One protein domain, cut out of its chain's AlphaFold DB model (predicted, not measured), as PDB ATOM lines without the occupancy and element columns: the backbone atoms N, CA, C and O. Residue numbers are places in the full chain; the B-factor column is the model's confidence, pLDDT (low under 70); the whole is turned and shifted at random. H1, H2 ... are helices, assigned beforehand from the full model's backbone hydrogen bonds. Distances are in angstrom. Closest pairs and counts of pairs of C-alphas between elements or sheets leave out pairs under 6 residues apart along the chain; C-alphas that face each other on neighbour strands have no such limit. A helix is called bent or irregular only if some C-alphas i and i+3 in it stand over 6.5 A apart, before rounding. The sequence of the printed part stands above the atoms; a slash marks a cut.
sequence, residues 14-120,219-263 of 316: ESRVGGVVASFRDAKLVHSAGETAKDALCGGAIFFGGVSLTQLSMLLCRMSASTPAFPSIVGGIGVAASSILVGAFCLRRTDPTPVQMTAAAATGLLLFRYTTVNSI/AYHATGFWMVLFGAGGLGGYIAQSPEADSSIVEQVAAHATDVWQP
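Overview. This is residues 14 to 120 and 219 to 263 of the 316 residues of an uncharacterized protein of Aphanomyces astaci (UniProt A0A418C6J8). One very long helix, H1, makes most of the length of this slender model, with three more helices packed in a cluster at its later part and a thin tail running back toward its beginning. H2 folds back on H1 as a hairpin, H4 packs beside both to make a bundle of three, and H3 crosses H2 on the side away from H1 and also packs on H4; the tail is the small helix H5, then a link, then H6 near the first part of H1. The printed part has 152 residues, with six named helices in the order H1 to H6 and no named strand, and its class is all helix. It is loose, with a radius of gyration of the C-alphas of 21.5 A, and in outline a rod spanning 78 by 29 by 20 A.

Arrangement. H1, residues 14 to 60, and H2, residues 70 to 90, form a helical hairpin. They touch at a shallow tilt of 29 degrees, opposite ways, and the closest C-alphas are those of Gly 43 and Val 86, 5.1 A apart; H1 touches H2 with residues 39 to 58 alone. H3, residues 98 to 117, touches H2 at a steep tilt of 56 degrees, opposite ways, closest at the C-alphas of Ala 80 and Ala 105, 4.6 A apart. H3 and H1 are apart. H4, residues 219 to 230, touches H1 closest at the C-alphas of Gly 44 and Gly 224, 4.1 A apart; the tilt of 36 degrees is only just steep, and they run opposite ways. H4 also touches H2, closest at the C-alphas of Val 86 and Gly 224, 6.6 A apart, the same way at a tilt of 34 degrees, only just shallow. H3 and H4 touch at a steep tilt of 40 degrees, opposite ways, closest at the C-alphas of Thr 115 and Tyr 220, 5.0 A apart. H5, residues 235 to 241, touches H1, and H1 touches H5 with residues 32 to 36 alone; the closest C-alphas are those of Thr 36 and Leu 235, 6.6 A apart, and the angle of 73 degrees is only just about perpendicular. H6, residues 249 to 261, touches no helix but is near H1, with 6 pairs of C-alphas within 10 A. In H1, H2, H3, H5 and H6 every pair of O i and N i+4 is within hydrogen-bond range; in H4 it is 5 of 8.

Along the chain. H1 begins at Glu 14, with its C-alpha at (-21.882, 42.899, -11.521), and ends at Leu 60, with its C-alpha at (39.314, 41.359, -40.593), 67.8 A away. H2 is 30.1 A long from first to last C-alpha, and H3 is 28.6 A. H4 measures 15.8 A and is irregular, with C-alphas 221 and 224 being 7.2 A apart. H5 has 7 residues. H6 measures 17.2 A and ends at Trp 261, with its C-alpha at (-30.548, 43.299, -21.134).

Size, cuts and confidence. The two C-alphas farthest apart are those of Ser 66 and Gln 262, at 78.6 A. Residues 121 to 218 are not printed, and C-alphas 120 and 219 are 10.2 A apart across this cut, which lies between H3 and H4. Of the links that are printed whole, H4 to H5 is tight and the other three are short. Residues 22 to 28 of H1, residues 64 to 69 and residues 258 to 263, of which 258 to 261 belong to H6, stand free. The mean pLDDT of the printed part is 71.3, and 59 residues are under 70, among them residues 14 to 25 and 231 to 263.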
ATOM      1  N   GLU A  14     -23.182  42.305 -11.831       58.00
ATOM      2  CA  GLU A  14     -21.882  42.899 -11.521       58.00
ATOM      3  C   GLU A  14     -20.755  41.866 -11.387       58.00
ATOM      4  O   GLU A  14     -19.658  42.104 -11.890       58.00
ATOM      5  N   SER A  15     -21.002  40.700 -10.774       63.88
ATOM      6  CA  SER A  15     -19.979  39.655 -10.620       63.88
ATOM      7  C   SER A  15     -19.641  39.001 -11.960       63.88
ATOM      8  O   SER A  15     -18.472  38.746 -12.260       63.88
ATOM      9  N   ARG A  16     -20.646  38.817 -12.822       61.59
ATOM     10  CA  ARG A  16     -20.474  38.279 -14.178       61.59
ATOM     11  C   ARG A  16     -19.747  39.262 -15.094       61.59
ATOM     12  O   ARG A  16     -18.829  38.861 -15.805       61.59
ATOM     13  N   VAL A  17     -20.107  40.545 -15.047       57.00
ATOM     14  CA  VAL A  17     -19.408  41.607 -15.791       57.00
ATOM     15  C   VAL A  17     -17.972  41.758 -15.282       57.00
ATOM     16  O   VAL A  17     -17.044  41.808 -16.086       57.00
ATOM     17  N   GLY A  18     -17.765  41.734 -13.963       59.00
ATOM     18  CA  GLY A  18     -16.440  41.794 -13.345       59.00
ATOM     19  C   GLY A  18     -15.533  40.627 -13.747       59.00
ATOM     20  O   GLY A  18     -14.383  40.851 -14.124       59.00
ATOM     21  N   GLY A  19     -16.050  39.394 -13.746       61.62
ATOM     22  CA  GLY A  19     -15.304  38.204 -14.169       61.62
ATOM     23  C   GLY A  19     -14.914  38.230 -15.650       61.62
ATOM     24  O   GLY A  19     -13.799  37.853 -16.009       61.62
ATOM     25  N   VAL A  20     -15.792  38.745 -16.511       56.03
ATOM     26  CA  VAL A  20     -15.528  38.886 -17.949       56.03
ATOM     27  C   VAL A  20     -14.492  39.980 -18.217       56.03
ATOM     28  O   VAL A  20     -13.531  39.742 -18.946       56.03
ATOM     29  N   VAL A  21     -14.616  41.147 -17.576       56.22
ATOM     30  CA  VAL A  21     -13.621  42.231 -17.671       56.22
ATOM     31  C   VAL A  21     -12.250  41.764 -17.175       56.22
ATOM     32  O   VAL A  21     -11.239  42.053 -17.817       56.22
ATOM     33  N   ALA A  22     -12.203  41.003 -16.078       60.81
ATOM     34  CA  ALA A  22     -10.968  40.410 -15.576       60.81
ATOM     35  C   ALA A  22     -10.368  39.413 -16.581       60.81
ATOM     36  O   ALA A  22      -9.204  39.553 -16.944       60.81
ATOM     37  N   SER A  23     -11.170  38.490 -17.120       64.38
ATOM     38  CA  SER A  23     -10.710  37.518 -18.119       64.38
ATOM     39  C   SER A  23     -10.208  38.177 -19.411       64.38
ATOM     40  O   SER A  23      -9.230  37.708 -19.991       64.38
ATOM     41  N   PHE A  24     -10.843  39.259 -19.873       59.19
ATOM     42  CA  PHE A  24     -10.388  40.017 -21.043       59.19
ATOM     43  C   PHE A  24      -9.097  40.780 -20.770       59.19
ATOM     44  O   PHE A  24      -8.196  40.793 -21.612       59.19
ATOM     45  N   ARG A  25      -8.985  41.396 -19.589       64.81
ATOM     46  CA  ARG A  25      -7.753  42.051 -19.148       64.81
ATOM     47  C   ARG A  25      -6.604  41.047 -19.110       64.81
ATOM     48  O   ARG A  25      -5.538  41.342 -19.642       64.81
ATOM     49  N   ASP A  26      -6.841  39.860 -18.568       71.38
ATOM     50  CA  ASP A  26      -5.838  38.805 -18.466       71.38
ATOM     51  C   ASP A  26      -5.445  38.273 -19.853       71.38
ATOM     52  O   ASP A  26      -4.259  38.145 -20.146       71.38
ATOM     53  N   ALA A  27      -6.404  38.075 -20.763       69.25
ATOM     54  CA  ALA A  27      -6.118  37.684 -22.145       69.25
ATOM     55  C   ALA A  27      -5.304  38.750 -22.907       69.25
ATOM     56  O   ALA A  27      -4.336  38.412 -23.593       69.25
ATOM     57  N   LYS A  28      -5.641  40.041 -22.755       68.94
ATOM     58  CA  LYS A  28      -4.896  41.157 -23.368       68.94
ATOM     59  C   LYS A  28      -3.483  41.265 -22.795       68.94
ATOM     60  O   LYS A  28      -2.536  41.471 -23.552       68.94
ATOM     61  N   LEU A  29      -3.328  41.083 -21.483       70.31
ATOM     62  CA  LEU A  29      -2.027  41.067 -20.813       70.31
ATOM     63  C   LEU A  29      -1.164  39.893 -21.283       70.31
ATOM     64  O   LEU A  29       0.000  40.101 -21.614       70.31
ATOM     65  N   VAL A  30      -1.723  38.685 -21.372       71.88
ATOM     66  CA  VAL A  30      -1.004  37.491 -21.846       71.88
ATOM     67  C   VAL A  30      -0.586  37.646 -23.307       71.88
ATOM     68  O   VAL A  30       0.562  37.365 -23.649       71.88
ATOM     69  N   HIS A  31      -1.478  38.141 -24.168       73.12
ATOM     70  CA  HIS A  31      -1.154  38.409 -25.567       73.12
ATOM     71  C   HIS A  31      -0.050  39.473 -25.702       73.12
ATOM     72  O   HIS A  31       0.931  39.263 -26.415       73.12
ATOM     73  N   SER A  32      -0.164  40.582 -24.965       70.44
ATOM     74  CA  SER A  32       0.840  41.652 -24.932       70.44
ATOM     75  C   SER A  32       2.202  41.158 -24.434       70.44
ATOM     76  O   SER A  32       3.231  41.444 -25.049       70.44
ATOM     77  N   ALA A  33       2.216  40.365 -23.362       71.69
ATOM     78  CA  ALA A  33       3.426  39.751 -22.832       71.69
ATOM     79  C   ALA A  33       4.054  38.781 -23.844       71.69
ATOM     80  O   ALA A  33       5.273  38.784 -24.016       71.69
ATOM     81  N   GLY A  34       3.236  37.997 -24.553       73.44
ATOM     82  CA  GLY A  34       3.689  37.086 -25.603       73.44
ATOM     83  C   GLY A  34       4.339  37.808 -26.784       73.44
ATOM     84  O   GLY A  34       5.431  37.427 -27.206       73.44
ATOM     85  N   GLU A  35       3.715  38.869 -27.298       77.94
ATOM     86  CA  GLU A  35       4.286  39.680 -28.383       77.94
ATOM     87  C   GLU A  35       5.552  40.421 -27.928       77.94
ATOM     88  O   GLU A  35       6.564  40.384 -28.624       77.94
ATOM     89  N   THR A  36       5.549  40.983 -26.714       77.50
ATOM     90  CA  THR A  36       6.732  41.638 -26.128       77.50
ATOM     91  C   THR A  36       7.893  40.658 -25.970       77.50
ATOM     92  O   THR A  36       9.037  41.001 -26.264       77.50
ATOM     93  N   ALA A  37       7.628  39.424 -25.534       79.75
ATOM     94  CA  ALA A  37       8.655  38.397 -25.393       79.75
ATOM     95  C   ALA A  37       9.262  38.010 -26.749       79.75
ATOM     96  O   ALA A  37      10.485  37.918 -26.865       79.75
ATOM     97  N   LYS A  38       8.434  37.832 -27.788       83.31
ATOM     98  CA  LYS A  38       8.918  37.578 -29.156       83.31
ATOM     99  C   LYS A  38       9.778  38.733 -29.655       83.31
ATOM    100  O   LYS A  38      10.890  38.501 -30.126       83.31
ATOM    101  N   ASP A  39       9.300  39.965 -29.500       83.94
ATOM    102  CA  ASP A  39      10.028  41.147 -29.947       83.94
ATOM    103  C   ASP A  39      11.346  41.320 -29.183       83.94
ATOM    104  O   ASP A  39      12.362  41.657 -29.790       83.94
ATOM    105  N   ALA A  40      11.382  41.009 -27.884       83.50
ATOM    106  CA  ALA A  40      12.601  41.070 -27.083       83.50
ATOM    107  C   ALA A  40      13.630  40.010 -27.494       83.50
ATOM    108  O   ALA A  40      14.826  40.306 -27.565       83.50
ATOM    109  N   LEU A  41      13.186  38.793 -27.820       86.19
ATOM    110  CA  LEU A  41      14.059  37.743 -28.351       86.19
ATOM    111  C   LEU A  41      14.619  38.124 -29.728       86.19
ATOM    112  O   LEU A  41      15.827  38.022 -29.950       86.19
ATOM    113  N   CYS A  42      13.773  38.620 -30.634       87.88
ATOM    114  CA  CYS A  42      14.193  39.071 -31.961       87.88
ATOM    115  C   CYS A  42      15.130  40.285 -31.888       87.88
ATOM    116  O   CYS A  42      16.186  40.282 -32.518       87.88
ATOM    117  N   GLY A  43      14.801  41.291 -31.075       86.50
ATOM    118  CA  GLY A  43      15.652  42.458 -30.839       86.50
ATOM    119  C   GLY A  43      16.997  42.079 -30.216       86.50
ATOM    120  O   GLY A  43      18.043  42.577 -30.634       86.50
ATOM    121  N   GLY A  44      17.001  41.125 -29.280       86.44
ATOM    122  CA  GLY A  44      18.222  40.523 -28.749       86.44
ATOM    123  C   GLY A  44      19.086  39.881 -29.839       86.44
ATOM    124  O   GLY A  44      20.281  40.166 -29.913       86.44
ATOM    125  N   ALA A  45      18.488  39.074 -30.719       88.94
ATOM    126  CA  ALA A  45      19.196  38.409 -31.814       88.94
ATOM    127  C   ALA A  45      19.769  39.398 -32.847       88.94
ATOM    128  O   ALA A  45      20.928  39.258 -33.245       88.94
ATOM    129  N   ILE A  46      19.002  40.424 -33.234       91.00
ATOM    130  CA  ILE A  46      19.450  41.495 -34.143       91.00
ATOM    131  C   ILE A  46      20.667  42.211 -33.554       91.00
ATOM    132  O   ILE A  46      21.692  42.361 -34.223       91.00
ATOM    133  N   PHE A  47      20.583  42.611 -32.282       90.56
ATOM    134  CA  PHE A  47      21.678  43.305 -31.611       90.56
ATOM    135  C   PHE A  47      22.928  42.427 -31.489       90.56
ATOM    136  O   PHE A  47      24.038  42.875 -31.781       90.56
ATOM    137  N   PHE A  48      22.752  41.165 -31.086       89.31
ATOM    138  CA  PHE A  48      23.837  40.193 -30.994       89.31
ATOM    139  C   PHE A  48      24.551  40.014 -32.337       89.31
ATOM    140  O   PHE A  48      25.783  40.070 -32.389       89.31
ATOM    141  N   GLY A  49      23.788  39.843 -33.421       90.19
ATOM    142  CA  GLY A  49      24.323  39.722 -34.775       90.19
ATOM    143  C   GLY A  49      25.121  40.957 -35.194       90.19
ATOM    144  O   GLY A  49      26.250  40.825 -35.661       90.19
ATOM    145  N   GLY A  50      24.586  42.157 -34.957       90.94
ATOM    146  CA  GLY A  50      25.244  43.416 -35.322       90.94
ATOM    147  C   GLY A  50      26.545  43.687 -34.554       90.94
ATOM    148  O   GLY A  50      27.566  44.038 -35.156       90.94
ATOM    149  N   VAL A  51      26.572  43.438 -33.241       88.06
ATOM    150  CA  VAL A  51      27.808  43.552 -32.444       88.06
ATOM    151  C   VAL A  51      28.830  42.489 -32.855       88.06
ATOM    152  O   VAL A  51      30.014  42.806 -32.989       88.06
ATOM    153  N   SER A  52      28.393  41.253 -33.108       88.25
ATOM    154  CA  SER A  52      29.275  40.170 -33.567       88.25
ATOM    155  C   SER A  52      29.892  40.482 -34.930       88.25
ATOM    156  O   SER A  52      31.095  40.300 -35.119       88.25
ATOM    157  N   LEU A  53      29.100  41.025 -35.859       89.56
ATOM    158  CA  LEU A  53      29.580  41.473 -37.163       89.56
ATOM    159  C   LEU A  53      30.599  42.604 -37.017       89.56
ATOM    160  O   LEU A  53      31.653  42.552 -37.636       89.56
ATOM    161  N   THR A  54      30.337  43.574 -36.139       89.25
ATOM    162  CA  THR A  54      31.278  44.672 -35.867       89.25
ATOM    163  C   THR A  54      32.617  44.133 -35.349       89.25
ATOM    164  O   THR A  54      33.679  44.545 -35.814       89.25
ATOM    165  N   GLN A  55      32.589  43.174 -34.418       84.50
ATOM    166  CA  GLN A  55      33.800  42.523 -33.902       84.50
ATOM    167  C   GLN A  55      34.548  41.746 -34.993       84.50
ATOM    168  O   GLN A  55      35.777  41.813 -35.059       84.50
ATOM    169  N   LEU A  56      33.822  41.045 -35.868       85.88
ATOM    170  CA  LEU A  56      34.399  40.355 -37.018       85.88
ATOM    171  C   LEU A  56      35.039  41.343 -38.003       85.88
ATOM    172  O   LEU A  56      36.154  41.105 -38.455       85.88
ATOM    173  N   SER A  57      34.396  42.475 -38.293       86.69
ATOM    174  CA  SER A  57      34.959  43.526 -39.148       86.69
ATOM    175  C   SER A  57      36.233  44.118 -38.553       86.69
ATOM    176  O   SER A  57      37.236  44.227 -39.254       86.69
ATOM    177  N   MET A  58      36.243  44.433 -37.250       84.19
ATOM    178  CA  MET A  58      37.463  44.891 -36.571       84.19
ATOM    179  C   MET A  58      38.591  43.862 -36.689       84.19
ATOM    180  O   MET A  58      39.742  44.230 -36.930       84.19
ATOM    181  N   LEU A  59      38.267  42.572 -36.566       81.31
ATOM    182  CA  LEU A  59      39.230  41.491 -36.739       81.31
ATOM    183  C   LEU A  59      39.786  41.429 -38.170       81.31
ATOM    184  O   LEU A  59      41.005  41.390 -38.345       81.31
ATOM    185  N   LEU A  60      38.918  41.428 -39.183       83.25
ATOM    186  CA  LEU A  60      39.314  41.359 -40.593       83.25
ATOM    187  C   LEU A  60      40.178  42.561 -40.997       83.25
ATOM    188  O   LEU A  60      41.168  42.400 -41.707       83.25
ATOM    189  N   CYS A  61      39.872  43.741 -40.458       81.56
ATOM    190  CA  CYS A  61      40.647  44.963 -40.656       81.56
ATOM    191  C   CYS A  61      41.905  45.050 -39.773       81.56
ATOM    192  O   CYS A  61      42.581  46.078 -39.781       81.56
ATOM    193  N   ARG A  62      42.222  44.007 -38.987       77.56
ATOM    194  CA  ARG A  62      43.352  43.967 -38.039       77.56
ATOM    195  C   ARG A  62      43.387  45.175 -37.096       77.56
ATOM    196  O   ARG A  62      44.452  45.659 -36.713       77.56
ATOM    197  N   MET A  63      42.212  45.659 -36.704       73.06
ATOM    198  CA  MET A  63      42.081  46.760 -35.762       73.06
ATOM    199  C   MET A  63      42.496  46.286 -34.371       73.06
ATOM    200  O   MET A  63      41.806  45.495 -33.727       73.06
ATOM    201  N   SER A  64      43.644  46.769 -33.903       65.88
ATOM    202  CA  SER A  64      44.122  46.460 -32.559       65.88
ATOM    203  C   SER A  64      43.351  47.262 -31.517       65.88
ATOM    204  O   SER A  64      43.174  48.463 -31.673       65.88
ATOM    205  N   ALA A  65      43.013  46.650 -30.381       62.34
ATOM    206  CA  ALA A  65      42.507  47.373 -29.209       62.34
ATOM    207  C   ALA A  65      43.509  48.410 -28.651       62.34
ATOM    208  O   ALA A  65      43.148  49.218 -27.798       62.34
ATOM    209  N   SER A  66      44.770  48.369 -29.102       52.91
ATOM    210  CA  SER A  66      45.809  49.337 -28.747       52.91
ATOM    211  C   SER A  66      45.821  50.590 -29.622       52.91
ATOM    212  O   SER A  66      46.567  51.508 -29.293       52.91
ATOM    213  N   THR A  67      45.058  50.652 -30.723       61.94
ATOM    214  CA  THR A  67      44.989  51.889 -31.507       61.94
ATOM    215  C   THR A  67      44.126  52.916 -30.770       61.94
ATOM    216  O   THR A  67      43.016  52.598 -30.330       61.94
ATOM    217  N   PRO A  68      44.620  54.151 -30.585       57.41
ATOM    218  CA  PRO A  68      43.864  55.178 -29.889       57.41
ATOM    219  C   PRO A  68      42.601  55.529 -30.683       57.41
ATOM    220  O   PRO A  68      42.649  55.712 -31.898       57.41
ATOM    221  N   ALA A  69      41.471  55.608 -29.977       64.81
ATOM    222  CA  ALA A  69      40.136  55.996 -30.449       64.81
ATOM    223  C   ALA A  69      39.469  55.107 -31.519       64.81
ATOM    224  O   ALA A  69      38.264  54.880 -31.430       64.81
ATOM    225  N   PHE A  70      40.199  54.565 -32.492       72.94
ATOM    226  CA  PHE A  70      39.625  53.894 -33.663       72.94
ATOM    227  C   PHE A  70      38.740  52.671 -33.330       72.94
ATOM    228  O   PHE A  70      37.612  52.609 -33.822       72.94
ATOM    229  N   PRO A  71      39.140  51.742 -32.436       74.62
ATOM    230  CA  PRO A  71      38.288  50.621 -32.033       74.62
ATOM    231  C   PRO A  71      37.054  51.086 -31.254       74.62
ATOM    232  O   PRO A  71      35.971  50.529 -31.415       74.62
ATOM    233  N   SER A  72      37.202  52.135 -30.440       77.19
ATOM    234  CA  SER A  72      36.095  52.732 -29.687       77.19
ATOM    235  C   SER A  72      35.075  53.399 -30.610       77.19
ATOM    236  O   SER A  72      33.878  53.268 -30.374       77.19
ATOM    237  N   ILE A  73      35.531  54.069 -31.674       82.31
ATOM    238  CA  ILE A  73      34.666  54.700 -32.680       82.31
ATOM    239  C   ILE A  73      33.902  53.628 -33.456       82.31
ATOM    240  O   ILE A  73      32.676  53.663 -33.488       82.31
ATOM    241  N   VAL A  74      34.599  52.642 -34.029       86.38
ATOM    242  CA  VAL A  74      33.950  51.574 -34.808       86.38
ATOM    243  C   VAL A  74      33.012  50.744 -33.932       86.38
ATOM    244  O   VAL A  74      31.906  50.420 -34.356       86.38
ATOM    245  N   GLY A  75      33.399  50.461 -32.686       85.94
ATOM    246  CA  GLY A  75      32.525  49.806 -31.713       85.94
ATOM    247  C   GLY A  75      31.282  50.634 -31.390       85.94
ATOM    248  O   GLY A  75      30.179  50.095 -31.383       85.94
ATOM    249  N   GLY A  76      31.444  51.943 -31.180       86.12
ATOM    250  CA  GLY A  76      30.335  52.868 -30.946       86.12
ATOM    251  C   GLY A  76      29.362  52.929 -32.123       86.12
ATOM    252  O   GLY A  76      28.155  52.835 -31.914       86.12
ATOM    253  N   ILE A  77      29.881  53.004 -33.354       88.88
ATOM    254  CA  ILE A  77      29.079  52.957 -34.585       88.88
ATOM    255  C   ILE A  77      28.332  51.626 -34.684       88.88
ATOM    256  O   ILE A  77      27.130  51.623 -34.932       88.88
ATOM    257  N   GLY A  78      29.010  50.499 -34.448       90.81
ATOM    258  CA  GLY A  78      28.395  49.174 -34.500       90.81
ATOM    259  C   GLY A  78      27.251  49.009 -33.500       90.81
ATOM    260  O   GLY A  78      26.175  48.528 -33.858       90.81
ATOM    261  N   VAL A  79      27.442  49.472 -32.261       88.94
ATOM    262  CA  VAL A  79      26.390  49.481 -31.233       88.94
ATOM    263  C   VAL A  79      25.240  50.395 -31.642       88.94
ATOM    264  O   VAL A  79      24.091  49.965 -31.582       88.94
ATOM    265  N   ALA A  80      25.519  51.619 -32.099       86.44
ATOM    266  CA  ALA A  80      24.491  52.567 -32.523       86.44
ATOM    267  C   ALA A  80      23.661  52.022 -33.697       86.44
ATOM    268  O   ALA A  80      22.436  52.010 -33.623       86.44
ATOM    269  N   ALA A  81      24.311  51.499 -34.739       91.75
ATOM    270  CA  ALA A  81      23.646  50.915 -35.900       91.75
ATOM    271  C   ALA A  81      22.791  49.699 -35.513       91.75
ATOM    272  O   ALA A  81      21.628  49.613 -35.897       91.75
ATOM    273  N   SER A  82      23.326  48.802 -34.677       91.56
ATOM    274  CA  SER A  82      22.573  47.647 -34.160       91.56
ATOM    275  C   SER A  82      21.348  48.087 -33.356       91.56
ATOM    276  O   SER A  82      20.275  47.504 -33.476       91.56
ATOM    277  N   SER A  83      21.487  49.153 -32.571       87.31
ATOM    278  CA  SER A  83      20.413  49.737 -31.762       87.31
ATOM    279  C   SER A  83      19.321  50.378 -32.621       87.31
ATOM    280  O   SER A  83      18.140  50.228 -32.316       87.31
ATOM    281  N   ILE A  84      19.696  51.039 -33.723       86.25
ATOM    282  CA  ILE A  84      18.755  51.566 -34.721       86.25
ATOM    283  C   ILE A  84      17.991  50.420 -35.379       86.25
ATOM    284  O   ILE A  84      16.774  50.503 -35.483       86.25
ATOM    285  N   LEU A  85      18.665  49.333 -35.768       89.56
ATOM    286  CA  LEU A  85      18.001  48.163 -36.355       89.56
ATOM    287  C   LEU A  85      16.996  47.527 -35.386       89.56
ATOM    288  O   LEU A  85      15.891  47.178 -35.797       89.56
ATOM    289  N   VAL A  86      17.339  47.425 -34.097       86.75
ATOM    290  CA  VAL A  86      16.391  46.987 -33.059       86.75
ATOM    291  C   VAL A  86      15.217  47.957 -32.942       86.75
ATOM    292  O   VAL A  86      14.073  47.515 -32.896       86.75
ATOM    293  N   GLY A  87      15.475  49.267 -32.930       81.88
ATOM    294  CA  GLY A  87      14.432  50.294 -32.889       81.88
ATOM    295  C   GLY A  87      13.487  50.233 -34.092       81.88
ATOM    296  O   GLY A  87      12.273  50.234 -33.912       81.88
ATOM    297  N   ALA A  88      14.031  50.107 -35.303       84.62
ATOM    298  CA  ALA A  88      13.275  49.950 -36.542       84.62
ATOM    299  C   ALA A  88      12.458  48.652 -36.547       84.62
ATOM    300  O   ALA A  88      11.310  48.649 -36.977       84.62
ATOM    301  N   PHE A  89      13.011  47.557 -36.016       85.44
ATOM    302  CA  PHE A  89      12.276  46.306 -35.847       85.44
ATOM    303  C   PHE A  89      11.118  46.453 -34.852       85.44
ATOM    304  O   PHE A  89      10.007  46.010 -35.134       85.44
ATOM    305  N   CYS A  90      11.343  47.093 -33.705       77.62
ATOM    306  CA  CYS A  90      10.303  47.320 -32.699       77.62
ATOM    307  C   CYS A  90       9.171  48.197 -33.239       77.62
ATOM    308  O   CYS A  90       7.998  47.902 -33.050       77.62
ATOM    309  N   LEU A  91       9.536  49.252 -33.962       76.62
ATOM    310  CA  LEU A  91       8.604  50.208 -34.541       76.62
ATOM    311  C   LEU A  91       8.174  49.814 -35.956       76.62
ATOM    312  O   LEU A  91       7.579  50.619 -36.642       76.62
ATOM    313  N   ARG A  92       8.401  48.578 -36.418       81.31
ATOM    314  CA  ARG A  92       8.097  48.157 -37.804       81.31
ATOM    315  C   ARG A  92       6.635  48.342 -38.229       81.31
ATOM    316  O   ARG A  92       6.334  48.294 -39.415       81.31
ATOM    317  N   ARG A  93       5.724  48.480 -37.260       73.69
ATOM    318  CA  ARG A  93       4.287  48.708 -37.480       73.69
ATOM    319  C   ARG A  93       3.908  50.196 -37.519       73.69
ATOM    320  O   ARG A  93       2.765  50.511 -37.819       73.69
ATOM    321  N   THR A  94       4.838  51.094 -37.208       66.44
ATOM    322  CA  THR A  94       4.639  52.546 -37.145       66.44
ATOM    323  C   THR A  94       5.770  53.214 -37.907       66.44
ATOM    324  O   THR A  94       6.910  53.006 -37.520       66.44
ATOM    325  N   ASP A  95       5.515  54.014 -38.941       74.00
ATOM    326  CA  ASP A  95       6.598  54.681 -39.683       74.00
ATOM    327  C   ASP A  95       7.516  55.462 -38.720       74.00
ATOM    328  O   ASP A  95       7.102  56.486 -38.161       74.00
ATOM    329  N   PRO A  96       8.738  54.962 -38.431       74.62
ATOM    330  CA  PRO A  96       9.494  55.460 -37.301       74.62
ATOM    331  C   PRO A  96      10.115  56.805 -37.646       74.62
ATOM    332  O   PRO A  96      10.818  56.963 -38.646       74.62
ATOM    333  N   THR A  97       9.911  57.784 -36.774       76.94
ATOM    334  CA  THR A  97      10.500  59.110 -36.951       76.94
ATOM    335  C   THR A  97      12.021  59.076 -36.735       76.94
ATOM    336  O   THR A  97      12.526  58.283 -35.929       76.94
ATOM    337  N   PRO A  98      12.784  59.994 -37.358       78.44
ATOM    338  CA  PRO A  98      14.223  60.123 -37.106       78.44
ATOM    339  C   PRO A  98      14.576  60.320 -35.622       78.44
ATOM    340  O   PRO A  98      15.604  59.832 -35.147       78.44
ATOM    341  N   VAL A  99      13.708  60.996 -34.861       74.12
ATOM    342  CA  VAL A  99      13.872  61.206 -33.413       74.12
ATOM    343  C   VAL A  99      13.795  59.881 -32.652       74.12
ATOM    344  O   VAL A  99      14.643  59.616 -31.802       74.12
ATOM    345  N   GLN A 100      12.841  59.010 -32.990       74.06
ATOM    346  CA  GLN A 100      12.722  57.681 -32.379       74.06
ATOM    347  C   GLN A 100      13.925  56.789 -32.706       74.06
ATOM    348  O   GLN A 100      14.422  56.082 -31.830       74.06
ATOM    349  N   MET A 101      14.448  56.866 -33.932       76.25
ATOM    350  CA  MET A 101      15.669  56.144 -34.314       76.25
ATOM    351  C   MET A 101      16.899  56.654 -33.550       76.25
ATOM    352  O   MET A 101      17.723  55.865 -33.088       76.25
ATOM    353  N   THR A 102      16.990  57.968 -33.340       73.81
ATOM    354  CA  THR A 102      18.068  58.592 -32.558       73.81
ATOM    355  C   THR A 102      17.982  58.195 -31.083       73.81
ATOM    356  O   THR A 102      18.993  57.845 -30.470       73.81
ATOM    357  N   ALA A 103      16.773  58.171 -30.515       74.38
ATOM    358  CA  ALA A 103      16.531  57.706 -29.153       74.38
ATOM    359  C   ALA A 103      16.909  56.226 -28.983       74.38
ATOM    360  O   ALA A 103      17.544  55.869 -27.988       74.38
ATOM    361  N   ALA A 104      16.599  55.373 -29.967       76.50
ATOM    362  CA  ALA A 104      17.016  53.972 -29.970       76.50
ATOM    363  C   ALA A 104      18.548  53.840 -29.980       76.50
ATOM    364  O   ALA A 104      19.101  53.113 -29.153       76.50
ATOM    365  N   ALA A 105      19.242  54.598 -30.837       75.38
ATOM    366  CA  ALA A 105      20.704  54.630 -30.882       75.38
ATOM    367  C   ALA A 105      21.322  55.033 -29.531       75.38
ATOM    368  O   ALA A 105      22.183  54.327 -29.003       75.38
ATOM    369  N   ALA A 106      20.854  56.143 -28.948       78.12
ATOM    370  CA  ALA A 106      21.350  56.659 -27.673       78.12
ATOM    371  C   ALA A 106      21.089  55.685 -26.513       78.12
ATOM    372  O   ALA A 106      21.982  55.416 -25.707       78.12
ATOM    373  N   THR A 107      19.887  55.106 -26.461       77.19
ATOM    374  CA  THR A 107      19.494  54.136 -25.428       77.19
ATOM    375  C   THR A 107      20.360  52.883 -25.493       77.19
ATOM    376  O   THR A 107      20.872  52.431 -24.468       77.19
ATOM    377  N   GLY A 108      20.588  52.345 -26.691       79.00
ATOM    378  CA  GLY A 108      21.434  51.170 -26.860       79.00
ATOM    379  C   GLY A 108      22.900  51.426 -26.524       79.00
ATOM    380  O   GLY A 108      23.518  50.600 -25.859       79.00
ATOM    381  N   LEU A 109      23.448  52.598 -26.865       80.31
ATOM    382  CA  LEU A 109      24.788  53.025 -26.435       80.31
ATOM    383  C   LEU A 109      24.920  53.091 -24.905       80.31
ATOM    384  O   LEU A 109      25.905  52.601 -24.348       80.31
ATOM    385  N   LEU A 110      23.929  53.671 -24.221       81.06
ATOM    386  CA  LEU A 110      23.916  53.782 -22.759       81.06
ATOM    387  C   LEU A 110      23.802  52.410 -22.086       81.06
ATOM    388  O   LEU A 110      24.607  52.094 -21.207       81.06
ATOM    389  N   LEU A 111      22.856  51.574 -22.523       77.44
ATOM    390  CA  LEU A 111      22.663  50.226 -21.984       77.44
ATOM    391  C   LEU A 111      23.858  49.316 -22.276       77.44
ATOM    392  O   LEU A 111      24.299  48.578 -21.392       77.44
ATOM    393  N   PHE A 112      24.441  49.401 -23.473       78.75
ATOM    394  CA  PHE A 112      25.659  48.672 -23.810       78.75
ATOM    395  C   PHE A 112      26.812  49.094 -22.900       78.75
ATOM    396  O   PHE A 112      27.515  48.246 -22.353       78.75
ATOM    397  N   ARG A 113      26.998  50.400 -22.670       78.25
ATOM    398  CA  ARG A 113      28.036  50.892 -21.758       78.25
ATOM    399  C   ARG A 113      27.793  50.411 -20.330       78.25
ATOM    400  O   ARG A 113      28.725  49.911 -19.709       78.25
ATOM    401  N   TYR A 114      26.561  50.496 -19.835       75.31
ATOM    402  CA  TYR A 114      26.194  50.034 -18.496       75.31
ATOM    403  C   TYR A 114      26.473  48.533 -18.309       75.31
ATOM    404  O   TYR A 114      27.171  48.128 -17.378       75.31
ATOM    405  N   THR A 115      26.008  47.699 -19.239       71.62
ATOM    406  CA  THR A 115      26.208  46.240 -19.192       71.62
ATOM    407  C   THR A 115      27.670  45.832 -19.399       71.62
ATOM    408  O   THR A 115      28.118  44.837 -18.825       71.62
ATOM    409  N   THR A 116      28.445  46.607 -20.163       67.19
ATOM    410  CA  THR A 116      29.875  46.353 -20.396       67.19
ATOM    411  C   THR A 116      30.734  46.749 -19.197       67.19
ATOM    412  O   THR A 116      31.606  45.976 -18.803       67.19
ATOM    413  N   VAL A 117      30.472  47.903 -18.571       58.97
ATOM    414  CA  VAL A 117      31.193  48.359 -17.365       58.97
ATOM    415  C   VAL A 117      30.984  47.384 -16.207       58.97
ATOM    416  O   VAL A 117      31.943  47.024 -15.530       58.97
ATOM    417  N   ASN A 118      29.769  46.852 -16.056       52.72
ATOM    418  CA  ASN A 118      29.477  45.799 -15.082       52.72
ATOM    419  C   ASN A 118      30.083  44.428 -15.446       52.72
ATOM    420  O   ASN A 118      30.085  43.525 -14.613       52.72
ATOM    421  N   SER A 119      30.602  44.249 -16.666       51.91
ATOM    422  CA  SER A 119      31.218  42.993 -17.119       51.91
ATOM    423  C   SER A 119      32.749  43.014 -17.097       51.91
ATOM    424  O   SER A 119      33.360  41.949 -17.015       51.91
ATOM    425  N   ILE A 120      33.387  44.185 -17.215       54.78
ATOM    426  CA  ILE A 120      34.848  44.319 -17.322       54.78
ATOM    427  C   ILE A 120      35.304  45.554 -16.532       54.78
ATOM    428  O   ILE A 120      35.412  46.654 -17.073       54.78
ATOM    429  N   ALA A 219      27.009  39.699 -20.629       75.44
ATOM    430  CA  ALA A 219      25.822  40.504 -20.320       75.44
ATOM    431  C   ALA A 219      25.495  41.560 -21.389       75.44
ATOM    432  O   ALA A 219      24.326  41.782 -21.691       75.44
ATOM    433  N   TYR A 220      26.508  42.162 -22.021       77.25
ATOM    434  CA  TYR A 220      26.287  43.158 -23.074       77.25
ATOM    435  C   TYR A 220      25.598  42.596 -24.328       77.25
ATOM    436  O   TYR A 220      25.000  43.360 -25.083       77.25
ATOM    437  N   HIS A 221      25.625  41.277 -24.561       81.50
ATOM    438  CA  HIS A 221      24.894  40.666 -25.677       81.50
ATOM    439  C   HIS A 221      23.377  40.724 -25.475       81.50
ATOM    440  O   HIS A 221      22.634  40.727 -26.449       81.50
ATOM    441  N   ALA A 222      22.913  40.841 -24.227       81.50
ATOM    442  CA  ALA A 222      21.502  41.008 -23.904       81.50
ATOM    443  C   ALA A 222      21.021  42.467 -24.044       81.50
ATOM    444  O   ALA A 222      19.870  42.755 -23.738       81.50
ATOM    445  N   THR A 223      21.864  43.403 -24.501       82.56
ATOM    446  CA  THR A 223      21.477  44.821 -24.623       82.56
ATOM    447  C   THR A 223      20.245  45.000 -25.509       82.56
ATOM    448  O   THR A 223      19.317  45.683 -25.096       82.56
ATOM    449  N   GLY A 224      20.185  44.337 -26.671       80.25
ATOM    450  CA  GLY A 224      19.007  44.389 -27.545       80.25
ATOM    451  C   GLY A 224      17.736  43.879 -26.866       80.25
ATOM    452  O   GLY A 224      16.691  44.503 -26.984       80.25
ATOM    453  N   PHE A 225      17.839  42.802 -26.082       84.31
ATOM    454  CA  PHE A 225      16.722  42.269 -25.298       84.31
ATOM    455  C   PHE A 225      16.205  43.303 -24.286       84.31
ATOM    456  O   PHE A 225      15.010  43.592 -24.244       84.31
ATOM    457  N   TRP A 226      17.110  43.921 -23.521       82.38
ATOM    458  CA  TRP A 226      16.754  44.950 -22.539       82.38
ATOM    459  C   TRP A 226      16.222  46.230 -23.180       82.38
ATOM    460  O   TRP A 226      15.321  46.858 -22.630       82.38
ATOM    461  N   MET A 227      16.743  46.602 -24.350       80.06
ATOM    462  CA  MET A 227      16.232  47.727 -25.128       80.06
ATOM    463  C   MET A 227      14.777  47.528 -25.531       80.06
ATOM    464  O   MET A 227      14.013  48.483 -25.467       80.06
ATOM    465  N   VAL A 228      14.381  46.322 -25.943       78.69
ATOM    466  CA  VAL A 228      12.973  46.063 -26.258       78.69
ATOM    467  C   VAL A 228      12.146  46.059 -24.983       78.69
ATOM    468  O   VAL A 228      11.132  46.738 -24.923       78.69
ATOM    469  N   LEU A 229      12.600  45.358 -23.943       75.06
ATOM    470  CA  LEU A 229      11.829  45.180 -22.713       75.06
ATOM    471  C   LEU A 229      11.552  46.508 -21.983       75.06
ATOM    472  O   LEU A 229      10.458  46.691 -21.452       75.06
ATOM    473  N   PHE A 230      12.512  47.439 -21.996       71.19
ATOM    474  CA  PHE A 230      12.411  48.740 -21.320       71.19
ATOM    475  C   PHE A 230      12.212  49.940 -22.258       71.19
ATOM    476  O   PHE A 230      12.019  51.057 -21.780       71.19
ATOM    477  N   GLY A 231      12.285  49.748 -23.576       65.19
ATOM    478  CA  GLY A 231      12.161  50.818 -24.567       65.19
ATOM    479  C   GLY A 231      10.763  50.941 -25.174       65.19
ATOM    480  O   GLY A 231       9.827  50.226 -24.824       65.19
ATOM    481  N   ALA A 232      10.644  51.847 -26.148       52.28
ATOM    482  CA  ALA A 232       9.390  52.217 -26.813       52.28
ATOM    483  C   ALA A 232       8.695  51.085 -27.605       52.28
ATOM    484  O   ALA A 232       7.608  51.306 -28.121       52.28
ATOM    485  N   GLY A 233       9.304  49.898 -27.712       52.44
ATOM    486  CA  GLY A 233       8.721  48.706 -28.344       52.44
ATOM    487  C   GLY A 233       8.223  47.628 -27.377       52.44
ATOM    488  O   GLY A 233       7.617  46.663 -27.823       52.44
ATOM    489  N   GLY A 234       8.501  47.750 -26.075       56.00
ATOM    490  CA  GLY A 234       8.110  46.757 -25.071       56.00
ATOM    491  C   GLY A 234       6.766  47.056 -24.419       56.00
ATOM    492  O   GLY A 234       5.904  47.714 -25.003       56.00
ATOM    493  N   LEU A 235       6.618  46.645 -23.154       49.31
ATOM    494  CA  LEU A 235       5.421  46.904 -22.341       49.31
ATOM    495  C   LEU A 235       4.973  48.378 -22.386       49.31
ATOM    496  O   LEU A 235       3.777  48.646 -22.435       49.31
ATOM    497  N   GLY A 236       5.911  49.331 -22.422       48.03
ATOM    498  CA  GLY A 236       5.596  50.762 -22.520       48.03
ATOM    499  C   GLY A 236       5.062  51.204 -23.891       48.03
ATOM    500  O   GLY A 236       4.240  52.112 -23.958       48.03
ATOM    501  N   GLY A 237       5.486  50.547 -24.975       51.53
ATOM    502  CA  GLY A 237       5.040  50.816 -26.344       51.53
ATOM    503  C   GLY A 237       3.683  50.206 -26.664       51.53
ATOM    504  O   GLY A 237       2.829  50.876 -27.227       51.53
ATOM    505  N   TYR A 238       3.438  48.964 -26.239       50.59
ATOM    506  CA  TYR A 238       2.162  48.279 -26.475       50.59
ATOM    507  C   TYR A 238       0.991  48.938 -25.726       50.59
ATOM    508  O   TYR A 238      -0.119  49.012 -26.250       50.59
ATOM    509  N   ILE A 239       1.240  49.470 -24.522       49.22
ATOM    510  CA  ILE A 239       0.252  50.277 -23.788       49.22
ATOM    511  C   ILE A 239      -0.031  51.596 -24.527       49.22
ATOM    512  O   ILE A 239      -1.171  52.049 -24.540       49.22
ATOM    513  N   ALA A 240       0.979  52.191 -25.172       46.91
ATOM    514  CA  ALA A 240       0.860  53.474 -25.863       46.91
ATOM    515  C   ALA A 240       0.361  53.374 -27.321       46.91
ATOM    516  O   ALA A 240      -0.148  54.356 -27.852       46.91
ATOM    517  N   GLN A 241       0.518  52.218 -27.977       48.41
ATOM    518  CA  GLN A 241       0.279  52.029 -29.412       48.41
ATOM    519  C   GLN A 241      -0.873  51.078 -29.745       48.41
ATOM    520  O   GLN A 241      -0.964  50.710 -30.905       48.41
ATOM    521  N   SER A 242      -1.731  50.659 -28.804       45.25
ATOM    522  CA  SER A 242      -2.937  49.860 -29.110       45.25
ATOM    523  C   SER A 242      -3.773  50.559 -30.205       45.25
ATOM    524  O   SER A 242      -4.474  51.514 -29.877       45.25
ATOM    525  N   PRO A 243      -3.713  50.133 -31.487       49.06
ATOM    526  CA  PRO A 243      -4.252  50.869 -32.620       49.06
ATOM    527  C   PRO A 243      -5.429  50.091 -33.215       49.06
ATOM    528  O   PRO A 243      -5.506  49.877 -34.421       49.06
ATOM    529  N   GLU A 244      -6.321  49.599 -32.364       43.31
ATOM    530  CA  GLU A 244      -7.652  49.210 -32.808       43.31
ATOM    531  C   GLU A 244      -8.572  50.335 -32.389       43.31
ATOM    532  O   GLU A 244      -8.491  50.805 -31.255       43.31
ATOM    533  N   ALA A 245      -9.384  50.810 -33.335       40.62
ATOM    534  CA  ALA A 245     -10.489  51.695 -33.043       40.62
ATOM    535  C   ALA A 245     -11.262  51.066 -31.887       40.62
ATOM    536  O   ALA A 245     -11.942  50.054 -32.054       40.62
ATOM    537  N   ASP A 246     -11.078  51.646 -30.709       44.28
ATOM    538  CA  ASP A 246     -11.909  51.422 -29.558       44.28
ATOM    539  C   ASP A 246     -13.329  51.776 -30.024       44.28
ATOM    540  O   ASP A 246     -13.789  52.903 -29.865       44.28
ATOM    541  N   SER A 247     -14.078  50.790 -30.534       47.41
ATOM    542  CA  SER A 247     -15.392  50.608 -29.942       47.41
ATOM    543  C   SER A 247     -15.059  50.441 -28.472       47.41
ATOM    544  O   SER A 247     -14.548  49.384 -28.089       47.41
ATOM    545  N   SER A 248     -15.100  51.551 -27.735       54.41
ATOM    546  CA  SER A 248     -14.453  51.645 -26.431       54.41
ATOM    547  C   SER A 248     -14.881  50.462 -25.582       54.41
ATOM    548  O   SER A 248     -15.944  49.889 -25.807       54.41
ATOM    549  N   ILE A 249     -14.090  50.067 -24.589       49.25
ATOM    550  CA  ILE A 249     -14.554  49.054 -23.628       49.25
ATOM    551  C   ILE A 249     -15.977  49.409 -23.154       49.25
ATOM    552  O   ILE A 249     -16.798  48.520 -23.007       49.25
ATOM    553  N   VAL A 250     -16.312  50.702 -23.062       50.38
ATOM    554  CA  VAL A 250     -17.673  51.203 -22.835       50.38
ATOM    555  C   VAL A 250     -18.652  50.846 -23.958       50.38
ATOM    556  O   VAL A 250     -19.748  50.416 -23.653       50.38
ATOM    557  N   GLU A 251     -18.300  50.976 -25.231       50.16
ATOM    558  CA  GLU A 251     -19.144  50.656 -26.391       50.16
ATOM    559  C   GLU A 251     -19.312  49.144 -26.625       50.16
ATOM    560  O   GLU A 251     -20.406  48.694 -26.953       50.16
ATOM    561  N   GLN A 252     -18.275  48.333 -26.381       54.34
ATOM    562  CA  GLN A 252     -18.370  46.866 -26.427       54.34
ATOM    563  C   GLN A 252     -19.111  46.304 -25.212       54.34
ATOM    564  O   GLN A 252     -19.958  45.422 -25.361       54.34
ATOM    565  N   VAL A 253     -18.850  46.839 -24.014       54.53
ATOM    566  CA  VAL A 253     -19.617  46.507 -22.805       54.53
ATOM    567  C   VAL A 253     -21.046  47.018 -22.936       54.53
ATOM    568  O   VAL A 253     -21.950  46.300 -22.543       54.53
ATOM    569  N   ALA A 254     -21.295  48.180 -23.546       56.34
ATOM    570  CA  ALA A 254     -22.644  48.676 -23.811       56.34
ATOM    571  C   ALA A 254     -23.361  47.820 -24.855       56.34
ATOM    572  O   ALA A 254     -24.519  47.478 -24.640       56.34
ATOM    573  N   ALA A 255     -22.704  47.413 -25.943       56.47
ATOM    574  CA  ALA A 255     -23.289  46.515 -26.937       56.47
ATOM    575  C   ALA A 255     -23.631  45.149 -26.323       56.47
ATOM    576  O   ALA A 255     -24.727  44.633 -26.537       56.47
ATOM    577  N   HIS A 256     -22.741  44.597 -25.495       55.59
ATOM    578  CA  HIS A 256     -22.966  43.311 -24.843       55.59
ATOM    579  C   HIS A 256     -23.973  43.398 -23.687       55.59
ATOM    580  O   HIS A 256     -24.835  42.536 -23.564       55.59
ATOM    581  N   ALA A 257     -23.936  44.457 -22.876       53.91
ATOM    582  CA  ALA A 257     -24.940  44.725 -21.850       53.91
ATOM    583  C   ALA A 257     -26.315  44.973 -22.479       53.91
ATOM    584  O   ALA A 257     -27.310  44.495 -21.949       53.91
ATOM    585  N   THR A 258     -26.374  45.632 -23.641       57.88
ATOM    586  CA  THR A 258     -27.609  45.784 -24.423       57.88
ATOM    587  C   THR A 258     -28.093  44.434 -24.940       57.88
ATOM    588  O   THR A 258     -29.273  44.160 -24.822       57.88
ATOM    589  N   ASP A 259     -27.223  43.546 -25.425       55.09
ATOM    590  CA  ASP A 259     -27.613  42.190 -25.851       55.09
ATOM    591  C   ASP A 259     -28.047  41.275 -24.686       55.09
ATOM    592  O   ASP A 259     -28.865  40.368 -24.878       55.09
ATOM    593  N   VAL A 260     -27.497  41.490 -23.486       56.16
ATOM    594  CA  VAL A 260     -27.853  40.763 -22.253       56.16
ATOM    595  C   VAL A 260     -29.152  41.302 -21.644       56.16
ATOM    596  O   VAL A 260     -29.961  40.516 -21.153       56.16
ATOM    597  N   TRP A 261     -29.372  42.619 -21.693       51.31
ATOM    598  CA  TRP A 261     -30.548  43.299 -21.134       51.31
ATOM    599  C   TRP A 261     -31.741  43.325 -22.102       51.31
ATOM    600  O   TRP A 261     -32.893  43.207 -21.690       51.31
ATOM    601  N   GLN A 262     -31.472  43.453 -23.400       60.62
ATOM    602  CA  GLN A 262     -32.434  43.470 -24.499       60.62
ATOM    603  C   GLN A 262     -32.002  42.459 -25.569       60.62
ATOM    604  O   GLN A 262     -31.336  42.822 -26.544       60.62
ATOM    605  N   PRO A 263     -32.382  41.176 -25.432       60.97
ATOM    606  CA  PRO A 263     -32.074  40.189 -26.455       60.97
ATOM    607  C   PRO A 263     -32.590  40.664 -27.828       60.97
ATOM    608  O   PRO A 263     -33.714  41.169 -27.924       60.97
TER     609      PRO A 263